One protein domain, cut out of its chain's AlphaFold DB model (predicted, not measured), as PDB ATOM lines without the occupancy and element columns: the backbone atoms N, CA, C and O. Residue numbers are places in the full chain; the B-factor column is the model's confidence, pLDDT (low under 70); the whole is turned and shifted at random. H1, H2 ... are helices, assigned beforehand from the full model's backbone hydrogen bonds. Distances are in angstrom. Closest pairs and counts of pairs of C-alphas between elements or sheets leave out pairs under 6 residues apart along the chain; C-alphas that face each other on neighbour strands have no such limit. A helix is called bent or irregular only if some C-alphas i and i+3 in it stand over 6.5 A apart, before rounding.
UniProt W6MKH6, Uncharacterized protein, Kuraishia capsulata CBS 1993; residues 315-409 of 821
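This is residues 315 to 409 of the 821 residues of an uncharacterized protein of Kuraishia capsulata CBS 1993 (UniProt W6MKH6). What does the model look like at first sight? Three long helices, H1, H2 and H3, run back and forth side by side as a flat, elongated serpentine with H2 in the middle, and the short H4 folds back at the end of H3 to pack on H3 and on the first part of H2. The two turns that join the long helices stick out at the ends, with residues 340 to 346 at one and residues 372 to 377 at the other. What is it made of, and how large is it? The printed part has 95 residues with four named helices, in the order H1, H2, H3, H4, and no named strand, and its class is all helix. It is only just loose, close to compact, with a radius of gyration of the C-alphas of 15.0 A and spans of 48 by 29 by 17 A.

How do the first two helices stand to each other? H1, residues 315 to 341, and H2, residues 347 to 370, form a helical hairpin and touch, the closest C-alphas being those of Phe 325 and Ser 360, 5.9 A apart. They run opposite ways at a shallow tilt of 25 degrees, and they touch with residues 321 to 332 of H1 and 353 to 364 of H2 alone. What comes next along the printed part? H3, residues 375 to 394, makes a helical hairpin with H2, and the closest C-alphas of the two, those of Leu 359 and Arg 389, are 6.3 A apart. The two touch and run opposite ways at a shallow tilt of 11 degrees, while H1 and H3 are apart. Where does the last helix lie? H4, residues 398 to 406, forms a helical hairpin with H3 and touches residues 388 to 392 of it alone, opposite ways at a shallow tilt of 10 degrees, with the C-alphas of Arg 391 and Ala 404 closest at 5.4 A. H4 also touches H2, the hub with three helices touched, through residues 347 to 355 of H2 alone, the same way at a shallow tilt of 20 degrees, with the C-alphas of Leu 351 and Pro 398 closest at 5.7 A; H1 and H4 are apart. What do the backbone N and O atoms show? In H1, H2 and H4 every O i to N i+4 pair is within hydrogen-bond range, and in H3 13 of 16 are.

Where does the first helix begin, and how long is it? C-alpha 315 of H1 is at (-9.008, 39.818, -52.221), and H1, the longest helix by residues, measures 39.0 A from first to last C-alpha. How long are the next two? H2 measures 34.4 A from C-alpha 347 at (10.531, 50.421, -20.858) to C-alpha 370, and H3 measures 27.4 A. H3 is irregular, with C-alphas 377 and 380 7.5 A apart, and it has a kink of 30 degrees near residue 382. Where does the last helix end? H4 measures 12.3 A and ends with C-alpha 406 at (-4.809, 37.983, -20.189).

How far does the whole reach? The two C-alphas farthest apart are those of Gly 343 and Ser 376, at 48.4 A. Without the stretches that stand free, 82 residues span 37 by 26 by 17 A. Is there a cut or a long link? The printed part has no cut, and its three links are tight, with 5, 4 and 3 residues. Where is confidence low? The mean pLDDT of the printed part is 80.3, and it is under 70 at residues 343 to 348, 371 to 381 and 407 to 409.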
ATOM      1  N   LEU A 315     -10.265  40.549 -52.013       71.38
ATOM      2  CA  LEU A 315      -9.008  39.818 -52.221       71.38
ATOM      3  C   LEU A 315      -7.784  40.739 -52.113       71.38
ATOM      4  O   LEU A 315      -6.797  40.394 -51.462       71.38
ATOM      5  N   GLU A 316      -7.866  41.936 -52.696       76.50
ATOM      6  CA  GLU A 316      -6.819  42.958 -52.580       76.50
ATOM      7  C   GLU A 316      -6.676  43.450 -51.130       76.50
ATOM      8  O   GLU A 316      -5.563  43.600 -50.612       76.50
ATOM      9  N   THR A 317      -7.804  43.605 -50.427       81.50
ATOM     10  CA  THR A 317      -7.819  43.946 -48.999       81.50
ATOM     11  C   THR A 317      -7.192  42.835 -48.153       81.50
ATOM     12  O   THR A 317      -6.369  43.139 -47.288       81.50
ATOM     13  N   LEU A 318      -7.501  41.556 -48.415       84.44
ATOM     14  CA  LEU A 318      -6.873  40.416 -47.731       84.44
ATOM     15  C   LEU A 318      -5.354  40.411 -47.933       84.44
ATOM     16  O   LEU A 318      -4.611  40.348 -46.952       84.44
ATOM     17  N   ALA A 319      -4.886  40.532 -49.178       86.88
ATOM     18  CA  ALA A 319      -3.458  40.553 -49.491       86.88
ATOM     19  C   ALA A 319      -2.732  41.713 -48.779       86.88
ATOM     20  O   ALA A 319      -1.651  41.527 -48.212       86.88
ATOM     21  N   THR A 320      -3.353  42.894 -48.745       89.38
ATOM     22  CA  THR A 320      -2.818  44.089 -48.076       89.38
ATOM     23  C   THR A 320      -2.767  43.926 -46.556       89.38
ATOM     24  O   THR A 320      -1.757  44.249 -45.923       89.38
ATOM     25  N   ARG A 321      -3.833  43.393 -45.946       89.25
ATOM     26  CA  ARG A 321      -3.910  43.140 -44.497       89.25
ATOM     27  C   ARG A 321      -2.912  42.068 -44.064       89.25
ATOM     28  O   ARG A 321      -2.194  42.287 -43.089       89.25
ATOM     29  N   LYS A 322      -2.790  40.982 -44.835       91.75
ATOM     30  CA  LYS A 322      -1.781  39.932 -44.638       91.75
ATOM     31  C   LYS A 322      -0.366  40.503 -44.670       91.75
ATOM     32  O   LYS A 322       0.400  40.289 -43.734       91.75
ATOM     33  N   ARG A 323      -0.029  41.275 -45.713       92.75
ATOM     34  CA  ARG A 323       1.293  41.915 -45.843       92.75
ATOM     35  C   ARG A 323       1.587  42.824 -44.652       92.75
ATOM     36  O   ARG A 323       2.657  42.729 -44.066       92.75
ATOM     37  N   THR A 324       0.616  43.647 -44.257       92.38
ATOM     38  CA  THR A 324       0.749  44.568 -43.119       92.38
ATOM     39  C   THR A 324       1.049  43.813 -41.821       92.38
ATOM     40  O   THR A 324       1.950  44.198 -41.077       92.38
ATOM     41  N   PHE A 325       0.327  42.721 -41.556       93.81
ATOM     42  CA  PHE A 325       0.556  41.890 -40.378       93.81
ATOM     43  C   PHE A 325       1.927  41.191 -40.402       93.81
ATOM     44  O   PHE A 325       2.650  41.218 -39.404       93.81
ATOM     45  N   GLU A 326       2.320  40.592 -41.530       93.44
ATOM     46  CA  GLU A 326       3.620  39.916 -41.658       93.44
ATOM     47  C   GLU A 326       4.804  40.885 -41.546       93.44
ATOM     48  O   GLU A 326       5.817  40.560 -40.910       93.44
ATOM     49  N   ASP A 327       4.664  42.096 -42.087       93.25
ATOM     50  CA  ASP A 327       5.658  43.158 -41.959       93.25
ATOM     51  C   ASP A 327       5.797  43.608 -40.501       93.25
ATOM     52  O   ASP A 327       6.916  43.700 -39.987       93.25
ATOM     53  N   GLU A 328       4.687  43.847 -39.795       94.00
ATOM     54  CA  GLU A 328       4.715  44.226 -38.377       94.00
ATOM     55  C   GLU A 328       5.259  43.105 -37.485       94.00
ATOM     56  O   GLU A 328       6.093  43.363 -36.613       94.00
ATOM     57  N   SER A 329       4.882  41.848 -37.741       92.25
ATOM     58  CA  SER A 329       5.442  40.683 -37.050       92.25
ATOM     59  C   SER A 329       6.958  40.587 -37.252       92.25
ATOM     60  O   SER A 329       7.722  40.453 -36.288       92.25
ATOM     61  N   SER A 330       7.422  40.730 -38.495       91.31
ATOM     62  CA  SER A 330       8.846  40.672 -38.838       91.31
ATOM     63  C   SER A 330       9.636  41.814 -38.192       91.31
ATOM     64  O   SER A 330      10.673  41.569 -37.565       91.31
ATOM     65  N   LYS A 331       9.124  43.052 -38.259       91.69
ATOM     66  CA  LYS A 331       9.721  44.226 -37.600       91.69
ATOM     67  C   LYS A 331       9.788  44.051 -36.085       91.69
ATOM     68  O   LYS A 331      10.823  44.361 -35.491       91.69
ATOM     69  N   TYR A 332       8.718  43.551 -35.465       92.75
ATOM     70  CA  TYR A 332       8.650  43.346 -34.020       92.75
ATOM     71  C   TYR A 332       9.720  42.364 -33.543       92.75
ATOM     72  O   TYR A 332      10.509  42.712 -32.667       92.75
ATOM     73  N   TYR A 333       9.823  41.178 -34.147       90.50
ATOM     74  CA  TYR A 333      10.809  40.181 -33.716       90.50
ATOM     75  C   TYR A 333      12.254  40.586 -34.016       90.50
ATOM     76  O   TYR A 333      13.138  40.329 -33.196       90.50
ATOM     77  N   ALA A 334      12.507  41.247 -35.150       89.12
ATOM     78  CA  ALA A 334      13.828  41.792 -35.459       89.12
ATOM     79  C   ALA A 334      14.246  42.865 -34.439       89.12
ATOM     80  O   ALA A 334      15.392  42.893 -33.984       89.12
ATOM     81  N   TRP A 335      13.309  43.734 -34.046       91.38
ATOM     82  CA  TRP A 335      13.525  44.724 -32.996       91.38
ATOM     83  C   TRP A 335      13.716  44.071 -31.618       91.38
ATOM     84  O   TRP A 335      14.675  44.409 -30.925       91.38
ATOM     85  N   LEU A 336      12.870  43.105 -31.249       89.25
ATOM     86  CA  LEU A 336      12.906  42.411 -29.960       89.25
ATOM     87  C   LEU A 336      14.233  41.673 -29.761       89.25
ATOM     88  O   LEU A 336      14.854  41.797 -28.710       89.25
ATOM     89  N   SER A 337      14.728  40.989 -30.796       87.31
ATOM     90  CA  SER A 337      16.032  40.318 -30.753       87.31
ATOM     91  C   SER A 337      17.184  41.293 -30.478       87.31
ATOM     92  O   SER A 337      18.123  40.948 -29.759       87.31
ATOM     93  N   LYS A 338      17.138  42.507 -31.047       86.94
ATOM     94  CA  LYS A 338      18.141  43.558 -30.799       86.94
ATOM     95  C   LYS A 338      17.989  44.159 -29.403       86.94
ATOM     96  O   LYS A 338      18.989  44.393 -28.733       86.94
ATOM     97  N   TYR A 339      16.752  44.390 -28.967       86.25
ATOM     98  CA  TYR A 339      16.429  44.915 -27.642       86.25
ATOM     99  C   TYR A 339      16.957  43.987 -26.540       86.25
ATOM    100  O   TYR A 339      17.790  44.413 -25.738       86.25
ATOM    101  N   LEU A 340      16.586  42.705 -26.589       86.31
ATOM    102  CA  LEU A 340      17.007  41.680 -25.628       86.31
ATOM    103  C   LEU A 340      18.521  41.425 -25.637       86.31
ATOM    104  O   LEU A 340      19.090  41.065 -24.608       86.31
ATOM    105  N   GLY A 341      19.187  41.640 -26.777       82.25
ATOM    106  CA  GLY A 341      20.643  41.548 -26.902       82.25
ATOM    107  C   GLY A 341      21.420  42.776 -26.418       82.25
ATOM    108  O   GLY A 341      22.638  42.695 -26.294       82.25
ATOM    109  N   SER A 342      20.749  43.906 -26.171       76.94
ATOM    110  CA  SER A 342      21.398  45.175 -25.810       76.94
ATOM    111  C   SER A 342      21.550  45.407 -24.304       76.94
ATOM    112  O   SER A 342      22.249  46.340 -23.914       76.94
ATOM    113  N   GLY A 343      20.860  44.625 -23.464       65.62
ATOM    114  CA  GLY A 343      20.840  44.783 -22.002       65.62
ATOM    115  C   GLY A 343      20.159  46.064 -21.483       65.62
ATOM    116  O   GLY A 343      20.091  46.268 -20.270       65.62
ATOM    117  N   LYS A 344      19.645  46.931 -22.372       65.94
ATOM    118  CA  LYS A 344      19.035  48.226 -22.027       65.94
ATOM    119  C   LYS A 344      17.566  48.067 -21.619       65.94
ATOM    120  O   LYS A 344      16.751  47.613 -22.413       65.94
ATOM    121  N   THR A 345      17.207  48.557 -20.436       56.91
ATOM    122  CA  THR A 345      15.841  48.565 -19.876       56.91
ATOM    123  C   THR A 345      15.121  49.883 -20.184       56.91
ATOM    124  O   THR A 345      14.792  50.656 -19.291       56.91
ATOM    125  N   LYS A 346      14.961  50.227 -21.471       59.53
ATOM    126  CA  LYS A 346      14.109  51.372 -21.851       59.53
ATOM    127  C   LYS A 346      12.669  50.894 -22.031       59.53
ATOM    128  O   LYS A 346      12.313  50.430 -23.116       59.53
ATOM    129  N   ASP A 347      11.875  51.009 -20.972       61.72
ATOM    130  CA  ASP A 347      10.531  50.421 -20.858       61.72
ATOM    131  C   ASP A 347       9.504  51.041 -21.823       61.72
ATOM    132  O   ASP A 347       8.663  50.344 -22.394       61.72
ATOM    133  N   GLU A 348       9.626  52.337 -22.110       62.59
ATOM    134  CA  GLU A 348       8.658  53.082 -22.926       62.59
ATOM    135  C   GLU A 348       8.640  52.628 -24.402       62.59
ATOM    136  O   GLU A 348       7.585  52.433 -25.014       62.59
ATOM    137  N   LYS A 349       9.822  52.344 -24.971       80.94
ATOM    138  CA  LYS A 349       9.940  51.816 -26.342       80.94
ATOM    139  C   LYS A 349       9.461  50.365 -26.432       80.94
ATOM    140  O   LYS A 349       8.970  49.963 -27.488       80.94
ATOM    141  N   PHE A 350       9.588  49.594 -25.350       84.12
ATOM    142  CA  PHE A 350       9.106  48.215 -25.286       84.12
ATOM    143  C   PHE A 350       7.585  48.145 -25.295       84.12
ATOM    144  O   PHE A 350       7.020  47.435 -26.129       84.12
ATOM    145  N   LEU A 351       6.931  48.937 -24.442       86.56
ATOM    146  CA  LEU A 351       5.475  48.997 -24.387       86.56
ATOM    147  C   LEU A 351       4.880  49.379 -25.747       86.56
ATOM    148  O   LEU A 351       4.030  48.658 -26.266       86.56
ATOM    149  N   SER A 352       5.373  50.462 -26.359       88.38
ATOM    150  CA  SER A 352       4.896  50.936 -27.665       88.38
ATOM    151  C   SER A 352       5.042  49.871 -28.762       88.38
ATOM    152  O   SER A 352       4.087  49.589 -29.490       88.38
ATOM    153  N   LYS A 353       6.210  49.215 -28.854       91.25
ATOM    154  CA  LYS A 353       6.460  48.183 -29.873       91.25
ATOM    155  C   LYS A 353       5.638  46.915 -29.654       91.25
ATOM    156  O   LYS A 353       5.106  46.385 -30.625       91.25
ATOM    157  N   ARG A 354       5.496  46.447 -28.407       89.75
ATOM    158  CA  ARG A 354       4.661  45.280 -28.073       89.75
ATOM    159  C   ARG A 354       3.186  45.570 -28.350       89.75
ATOM    160  O   ARG A 354       2.529  44.768 -28.996       89.75
ATOM    161  N   LYS A 355       2.691  46.745 -27.955       90.75
ATOM    162  CA  LYS A 355       1.317  47.195 -28.214       90.75
ATOM    163  C   LYS A 355       0.985  47.228 -29.708       90.75
ATOM    164  O   LYS A 355      -0.034  46.676 -30.102       90.75
ATOM    165  N   SER A 356       1.859  47.814 -30.534       92.12
ATOM    166  CA  SER A 356       1.687  47.856 -31.998       92.12
ATOM    167  C   SER A 356       1.523  46.456 -32.598       92.12
ATOM    168  O   SER A 356       0.622  46.218 -33.398       92.12
ATOM    169  N   PHE A 357       2.357  45.507 -32.165       93.00
ATOM    170  CA  PHE A 357       2.302  44.125 -32.637       93.00
ATOM    171  C   PHE A 357       1.028  43.390 -32.183       93.00
ATOM    172  O   PHE A 357       0.374  42.729 -32.989       93.00
ATOM    173  N   GLU A 358       0.641  43.530 -30.913       90.38
ATOM    174  CA  GLU A 358      -0.578  42.911 -30.373       90.38
ATOM    175  C   GLU A 358      -1.855  43.465 -31.026       90.38
ATOM    176  O   GLU A 358      -2.762  42.697 -31.352       90.38
ATOM    177  N   LEU A 359      -1.913  44.776 -31.288       91.06
ATOM    178  CA  LEU A 359      -3.013  45.395 -32.034       91.06
ATOM    179  C   LEU A 359      -3.074  44.874 -33.472       91.06
ATOM    180  O   LEU A 359      -4.145  44.477 -33.920       91.06
ATOM    181  N   SER A 360      -1.931  44.785 -34.160       92.56
ATOM    182  CA  SER A 360      -1.862  44.239 -35.522       92.56
ATOM    183  C   SER A 360      -2.378  42.794 -35.599       92.56
ATOM    184  O   SER A 360      -3.128  42.467 -36.521       92.56
ATOM    185  N   LYS A 361      -2.064  41.948 -34.601       89.25
ATOM    186  CA  LYS A 361      -2.641  40.596 -34.483       89.25
ATOM    187  C   LYS A 361      -4.164  40.641 -34.372       89.25
ATOM    188  O   LYS A 361      -4.847  39.973 -35.143       89.25
ATOM    189  N   ILE A 362      -4.700  41.416 -33.427       86.19
ATOM    190  CA  ILE A 362      -6.150  41.487 -33.192       86.19
ATOM    191  C   ILE A 362      -6.879  42.031 -34.417       86.19
ATOM    192  O   ILE A 362      -7.899  41.462 -34.804       86.19
ATOM    193  N   ASP A 363      -6.357  43.084 -35.041       87.19
ATOM    194  CA  ASP A 363      -6.947  43.687 -36.234       87.19
ATOM    195  C   ASP A 363      -6.998  42.674 -37.389       87.19
ATOM    196  O   ASP A 363      -8.024  42.559 -38.063       87.19
ATOM    197  N   TYR A 364      -5.936  41.882 -37.586       89.06
ATOM    198  CA  TYR A 364      -5.904  40.880 -38.651       89.06
ATOM    199  C   TYR A 364      -6.859  39.708 -38.396       89.06
ATOM    200  O   TYR A 364      -7.647  39.352 -39.269       89.06
ATOM    201  N   ILE A 365      -6.866  39.147 -37.184       83.12
ATOM    202  CA  ILE A 365      -7.773  38.048 -36.810       83.12
ATOM    203  C   ILE A 365      -9.239  38.502 -36.876       83.12
ATOM    204  O   ILE A 365     -10.108  37.747 -37.312       83.12
ATOM    205  N   THR A 366      -9.524  39.736 -36.447       80.69
ATOM    206  CA  THR A 366     -10.868  40.328 -36.524       80.69
ATOM    207  C   THR A 366     -11.316  40.444 -37.976       80.69
ATOM    208  O   THR A 366     -12.388  39.945 -38.309       80.69
ATOM    209  N   PHE A 367     -10.452  40.961 -38.854       83.19
ATOM    210  CA  PHE A 367     -10.708  41.001 -40.292       83.19
ATOM    211  C   PHE A 367     -11.011  39.608 -40.875       83.19
ATOM    212  O   PHE A 367     -12.031  39.438 -41.540       83.19
ATOM    213  N   LEU A 368     -10.188  38.593 -40.580       80.25
ATOM    214  CA  LEU A 368     -10.398  37.229 -41.090       80.25
ATOM    215  C   LEU A 368     -11.714  36.611 -40.588       80.25
ATOM    216  O   LEU A 368     -12.408  35.940 -41.348       80.25
ATOM    217  N   SER A 369     -12.090  36.855 -39.328       73.12
ATOM    218  CA  SER A 369     -13.352  36.343 -38.775       73.12
ATOM    219  C   SER A 369     -14.593  37.058 -39.303       73.12
ATOM    220  O   SER A 369     -15.640  36.432 -39.451       73.12
ATOM    221  N   GLU A 370     -14.492  38.356 -39.588       71.00
ATOM    222  CA  GLU A 370     -15.595  39.145 -40.149       71.00
ATOM    223  C   GLU A 370     -15.811  38.849 -41.635       71.00
ATOM    224  O   GLU A 370     -16.904  39.076 -42.152       71.00
ATOM    225  N   PHE A 371     -14.804  38.278 -42.304       69.38
ATOM    226  CA  PHE A 371     -14.937  37.727 -43.649       69.38
ATOM    227  C   PHE A 371     -15.689  36.375 -43.677       69.38
ATOM    228  O   PHE A 371     -16.042  35.897 -44.749       69.38
ATOM    229  N   GLY A 372     -15.949  35.740 -42.529       58.69
ATOM    230  CA  GLY A 372     -16.664  34.460 -42.447       58.69
ATOM    231  C   GLY A 372     -18.179  34.551 -42.703       58.69
ATOM    232  O   GLY A 372     -18.798  35.593 -42.510       58.69
ATOM    233  N   ILE A 373     -18.780  33.417 -43.090       50.91
ATOM    234  CA  ILE A 373     -20.178  33.282 -43.561       50.91
ATOM    235  C   ILE A 373     -21.228  33.580 -42.469       50.91
ATOM    236  O   ILE A 373     -22.342  33.994 -42.788       50.91
ATOM    237  N   ASP A 374     -20.895  33.432 -41.181       50.19
ATOM    238  CA  ASP A 374     -21.865  33.570 -40.086       50.19
ATOM    239  C   ASP A 374     -21.599  34.796 -39.194       50.19
ATOM    240  O   ASP A 374     -20.803  34.776 -38.250       50.19
ATOM    241  N   LYS A 375     -22.312  35.892 -39.478       52.19
ATOM    242  CA  LYS A 375     -22.290  37.120 -38.664       52.19
ATOM    243  C   LYS A 375     -22.975  36.945 -37.298       52.19
ATOM    244  O   LYS A 375     -22.720  37.745 -36.397       52.19
ATOM    245  N   SER A 376     -23.841  35.939 -37.133       44.59
ATOM    246  CA  SER A 376     -24.651  35.748 -35.922       44.59
ATOM    247  C   SER A 376     -23.878  35.022 -34.815       44.59
ATOM    248  O   SER A 376     -23.880  35.492 -33.676       44.59
ATOM    249  N   LEU A 377     -23.105  33.981 -35.162       49.59
ATOM    250  CA  LEU A 377     -22.206  33.274 -34.237       49.59
ATOM    251  C   LEU A 377     -20.996  34.127 -33.803       49.59
ATOM    252  O   LEU A 377     -20.437  33.910 -32.728       49.59
ATOM    253  N   ASN A 378     -20.626  35.144 -34.589       57.75
ATOM    254  CA  ASN A 378     -19.415  35.941 -34.363       57.75
ATOM    255  C   ASN A 378     -19.633  37.248 -33.581       57.75
ATOM    256  O   ASN A 378     -18.657  37.860 -33.149       57.75
ATOM    257  N   ARG A 379     -20.874  37.697 -33.339       63.88
ATOM    258  CA  ARG A 379     -21.128  39.040 -32.773       63.88
ATOM    259  C   ARG A 379     -20.557  39.226 -31.365       63.88
ATOM    260  O   ARG A 379     -19.948  40.258 -31.080       63.88
ATOM    261  N   GLU A 380     -20.717  38.236 -30.491       67.25
ATOM    262  CA  GLU A 380     -20.187  38.309 -29.126       67.25
ATOM    263  C   GLU A 380     -18.651  38.304 -29.117       67.25
ATOM    264  O   GLU A 380     -18.012  39.044 -28.371       67.25
ATOM    265  N   GLN A 381     -18.031  37.514 -29.988       68.44
ATOM    266  CA  GLN A 381     -16.577  37.403 -30.057       68.44
ATOM    267  C   GLN A 381     -15.917  38.595 -30.729       68.44
ATOM    268  O   GLN A 381     -14.898  39.068 -30.229       68.44
ATOM    269  N   SER A 382     -16.513  39.133 -31.792       70.25
ATOM    270  CA  SER A 382     -16.092  40.408 -32.371       70.25
ATOM    271  C   SER A 382     -16.166  41.520 -31.321       70.25
ATOM    272  O   SER A 382     -15.215  42.284 -31.167       70.25
ATOM    273  N   GLN A 383     -17.218  41.558 -30.491       74.94
ATOM    274  CA  GLN A 383     -17.293  42.496 -29.363       74.94
ATOM    275  C   GLN A 383     -16.213  42.244 -28.302       74.94
ATOM    276  O   GLN A 383     -15.621  43.199 -27.794       74.94
ATOM    277  N   ARG A 384     -15.913  40.982 -27.964       75.69
ATOM    278  CA  ARG A 384     -14.817  40.635 -27.041       75.69
ATOM    279  C   ARG A 384     -13.462  41.107 -27.581       75.69
ATOM    280  O   ARG A 384     -12.700  41.715 -26.831       75.69
ATOM    281  N   ARG A 385     -13.186  40.908 -28.874       77.12
ATOM    282  CA  ARG A 385     -11.957  41.372 -29.543       77.12
ATOM    283  C   ARG A 385     -11.874  42.892 -29.619       77.12
ATOM    284  O   ARG A 385     -10.812  43.449 -29.367       77.12
ATOM    285  N   LEU A 386     -12.989  43.578 -29.860       80.88
ATOM    286  CA  LEU A 386     -13.033  45.041 -29.854       80.88
ATOM    287  C   LEU A 386     -12.747  45.612 -28.454       80.88
ATOM    288  O   LEU A 386     -11.960  46.545 -28.306       80.88
ATOM    289  N   ARG A 387     -13.318  45.005 -27.403       82.50
ATOM    290  CA  ARG A 387     -13.007  45.352 -26.005       82.50
ATOM    291  C   ARG A 387     -11.540  45.077 -25.668       82.50
ATOM    292  O   ARG A 387     -10.907  45.890 -25.001       82.50
ATOM    293  N   ALA A 388     -10.995  43.955 -26.132       81.00
ATOM    294  CA  ALA A 388      -9.585  43.611 -25.981       81.00
ATOM    295  C   ALA A 388      -8.664  44.642 -26.645       81.00
ATOM    296  O   ALA A 388      -7.743  45.149 -26.005       81.00
ATOM    297  N   ARG A 389      -8.968  45.007 -27.895       87.69
ATOM    298  CA  ARG A 389      -8.275  46.048 -28.656       87.69
ATOM    299  C   ARG A 389      -8.253  47.369 -27.887       87.69
ATOM    300  O   ARG A 389      -7.179  47.918 -27.669       87.69
ATOM    301  N   ALA A 390      -9.408  47.829 -27.397       87.50
ATOM    302  CA  ALA A 390      -9.516  49.064 -26.617       87.50
ATOM    303  C   ALA A 390      -8.692  49.021 -25.316       87.50
ATOM    304  O   ALA A 390      -8.014  49.988 -24.978       87.50
ATOM    305  N   ARG A 391      -8.683  47.888 -24.601       87.12
ATOM    306  CA  ARG A 391      -7.871  47.714 -23.382       87.12
ATOM    307  C   ARG A 391      -6.370  47.760 -23.666       87.12
ATOM    308  O   ARG A 391      -5.626  48.360 -22.896       87.12
ATOM    309  N   ILE A 392      -5.924  47.146 -24.763       88.06
ATOM    310  CA  ILE A 392      -4.526  47.214 -25.215       88.06
ATOM    311  C   ILE A 392      -4.174  48.651 -25.611       88.06
ATOM    312  O   ILE A 392      -3.097  49.137 -25.275       88.06
ATOM    313  N   GLU A 393      -5.094  49.352 -26.274       90.31
ATOM    314  CA  GLU A 393      -4.940  50.752 -26.667       90.31
ATOM    315  C   GLU A 393      -4.840  51.708 -25.466       90.31
ATOM    316  O   GLU A 393      -4.069  52.663 -25.499       90.31
ATOM    317  N   GLN A 394      -5.533  51.416 -24.369       89.81
ATOM    318  CA  GLN A 394      -5.488  52.208 -23.136       89.81
ATOM    319  C   GLN A 394      -4.324  51.840 -22.204       89.81
ATOM    320  O   GLN A 394      -4.066  52.551 -21.234       89.81
ATOM    321  N   ALA A 395      -3.602  50.748 -22.472       88.62
ATOM    322  CA  ALA A 395      -2.486  50.331 -21.635       88.62
ATOM    323  C   ALA A 395      -1.334  51.352 -21.688       88.62
ATOM    324  O   ALA A 395      -0.721  51.566 -22.739       88.62
ATOM    325  N   SER A 396      -1.033  51.947 -20.532       87.25
ATOM    326  CA  SER A 396       0.060  52.903 -20.315       87.25
ATOM    327  C   SER A 396       1.285  52.292 -19.625       87.25
ATOM    328  O   SER A 396       2.335  52.923 -19.584       87.25
ATOM    329  N   THR A 397       1.181  51.055 -19.124       87.81
ATOM    330  CA  THR A 397       2.286  50.309 -18.496       87.81
ATOM    331  C   THR A 397       2.393  48.880 -19.051       87.81
ATOM    332  O   THR A 397       1.383  48.329 -19.514       87.81
ATOM    333  N   PRO A 398       3.581  48.241 -19.001       83.62
ATOM    334  CA  PRO A 398       3.756  46.830 -19.364       83.62
ATOM    335  C   PRO A 398       2.804  45.882 -18.617       83.62
ATOM    336  O   PRO A 398       2.208  44.990 -19.226       83.62
ATOM    337  N   GLU A 399       2.577  46.115 -17.325       82.75
ATOM    338  CA  GLU A 399       1.650  45.340 -16.494       82.75
ATOM    339  C   GLU A 399       0.194  45.549 -16.926       82.75
ATOM    340  O   GLU A 399      -0.595  44.600 -16.944       82.75
ATOM    341  N   GLY A 400      -0.170  46.782 -17.294       84.81
ATOM    342  CA  GLY A 400      -1.484  47.107 -17.848       84.81
ATOM    343  C   GLY A 400      -1.743  46.359 -19.156       84.81
ATOM    344  O   GLY A 400      -2.802  45.752 -19.319       84.81
ATOM    345  N   LEU A 401      -0.742  46.312 -20.043       85.38
ATOM    346  CA  LEU A 401      -0.812  45.555 -21.294       85.38
ATOM    347  C   LEU A 401      -0.952  44.050 -21.033       85.38
ATOM    348  O   LEU A 401      -1.786  43.390 -21.648       85.38
ATOM    349  N   LYS A 402      -0.192  43.502 -20.080       81.69
ATOM    350  CA  LYS A 402      -0.279  42.086 -19.697       81.69
ATOM    351  C   LYS A 402      -1.670  41.709 -19.177       81.69
ATOM    352  O   LYS A 402      -2.210  40.683 -19.586       81.69
ATOM    353  N   LYS A 403      -2.277  42.547 -18.329       81.50
ATOM    354  CA  LYS A 403      -3.665  42.355 -17.865       81.50
ATOM    355  C   LYS A 403      -4.667  42.424 -19.016       81.50
ATOM    356  O   LYS A 403      -5.589  41.612 -19.061       81.50
ATOM    357  N   ALA A 404      -4.480  43.364 -19.943       82.31
ATOM    358  CA  ALA A 404      -5.333  43.490 -21.117       82.31
ATOM    359  C   ALA A 404      -5.291  42.222 -21.983       82.31
ATOM    360  O   ALA A 404      -6.351  41.718 -22.337       82.31
ATOM    361  N   LEU A 405      -4.094  41.678 -22.240       79.50
ATOM    362  CA  LEU A 405      -3.884  40.439 -23.001       79.50
ATOM    363  C   LEU A 405      -4.457  39.205 -22.293       79.50
ATOM    364  O   LEU A 405      -5.127  38.392 -22.923       79.50
ATOM    365  N   ALA A 406      -4.256  39.086 -20.978       73.00
ATOM    366  CA  ALA A 406      -4.809  37.983 -20.189       73.00
ATOM    367  C   ALA A 406      -6.345  37.951 -20.222       73.00
ATOM    368  O   ALA A 406      -6.936  36.881 -20.238       73.00
ATOM    369  N   ALA A 407      -6.996  39.115 -20.289       67.75
ATOM    370  CA  ALA A 407      -8.451  39.201 -20.365       67.75
ATOM    371  C   ALA A 407      -9.037  38.811 -21.737       67.75
ATOM    372  O   ALA A 407     -10.257  38.708 -21.862       67.75
ATOM    373  N   VAL A 408      -8.197  38.641 -22.764       66.06
ATOM    374  CA  VAL A 408      -8.602  38.132 -24.086       66.06
ATOM    375  C   VAL A 408      -8.492  36.609 -24.147       66.06
ATOM    376  O   VAL A 408      -9.267  35.960 -24.845       66.06
ATOM    377  N   SER A 409      -7.549  36.047 -23.391       58.12
ATOM    378  CA  SER A 409      -7.323  34.611 -23.240       58.12
ATOM    379  C   SER A 409      -8.349  34.008 -22.275       58.12
ATOM    380  O   SER A 409      -8.065  33.843 -21.093       58.12
TER     381      SER A 409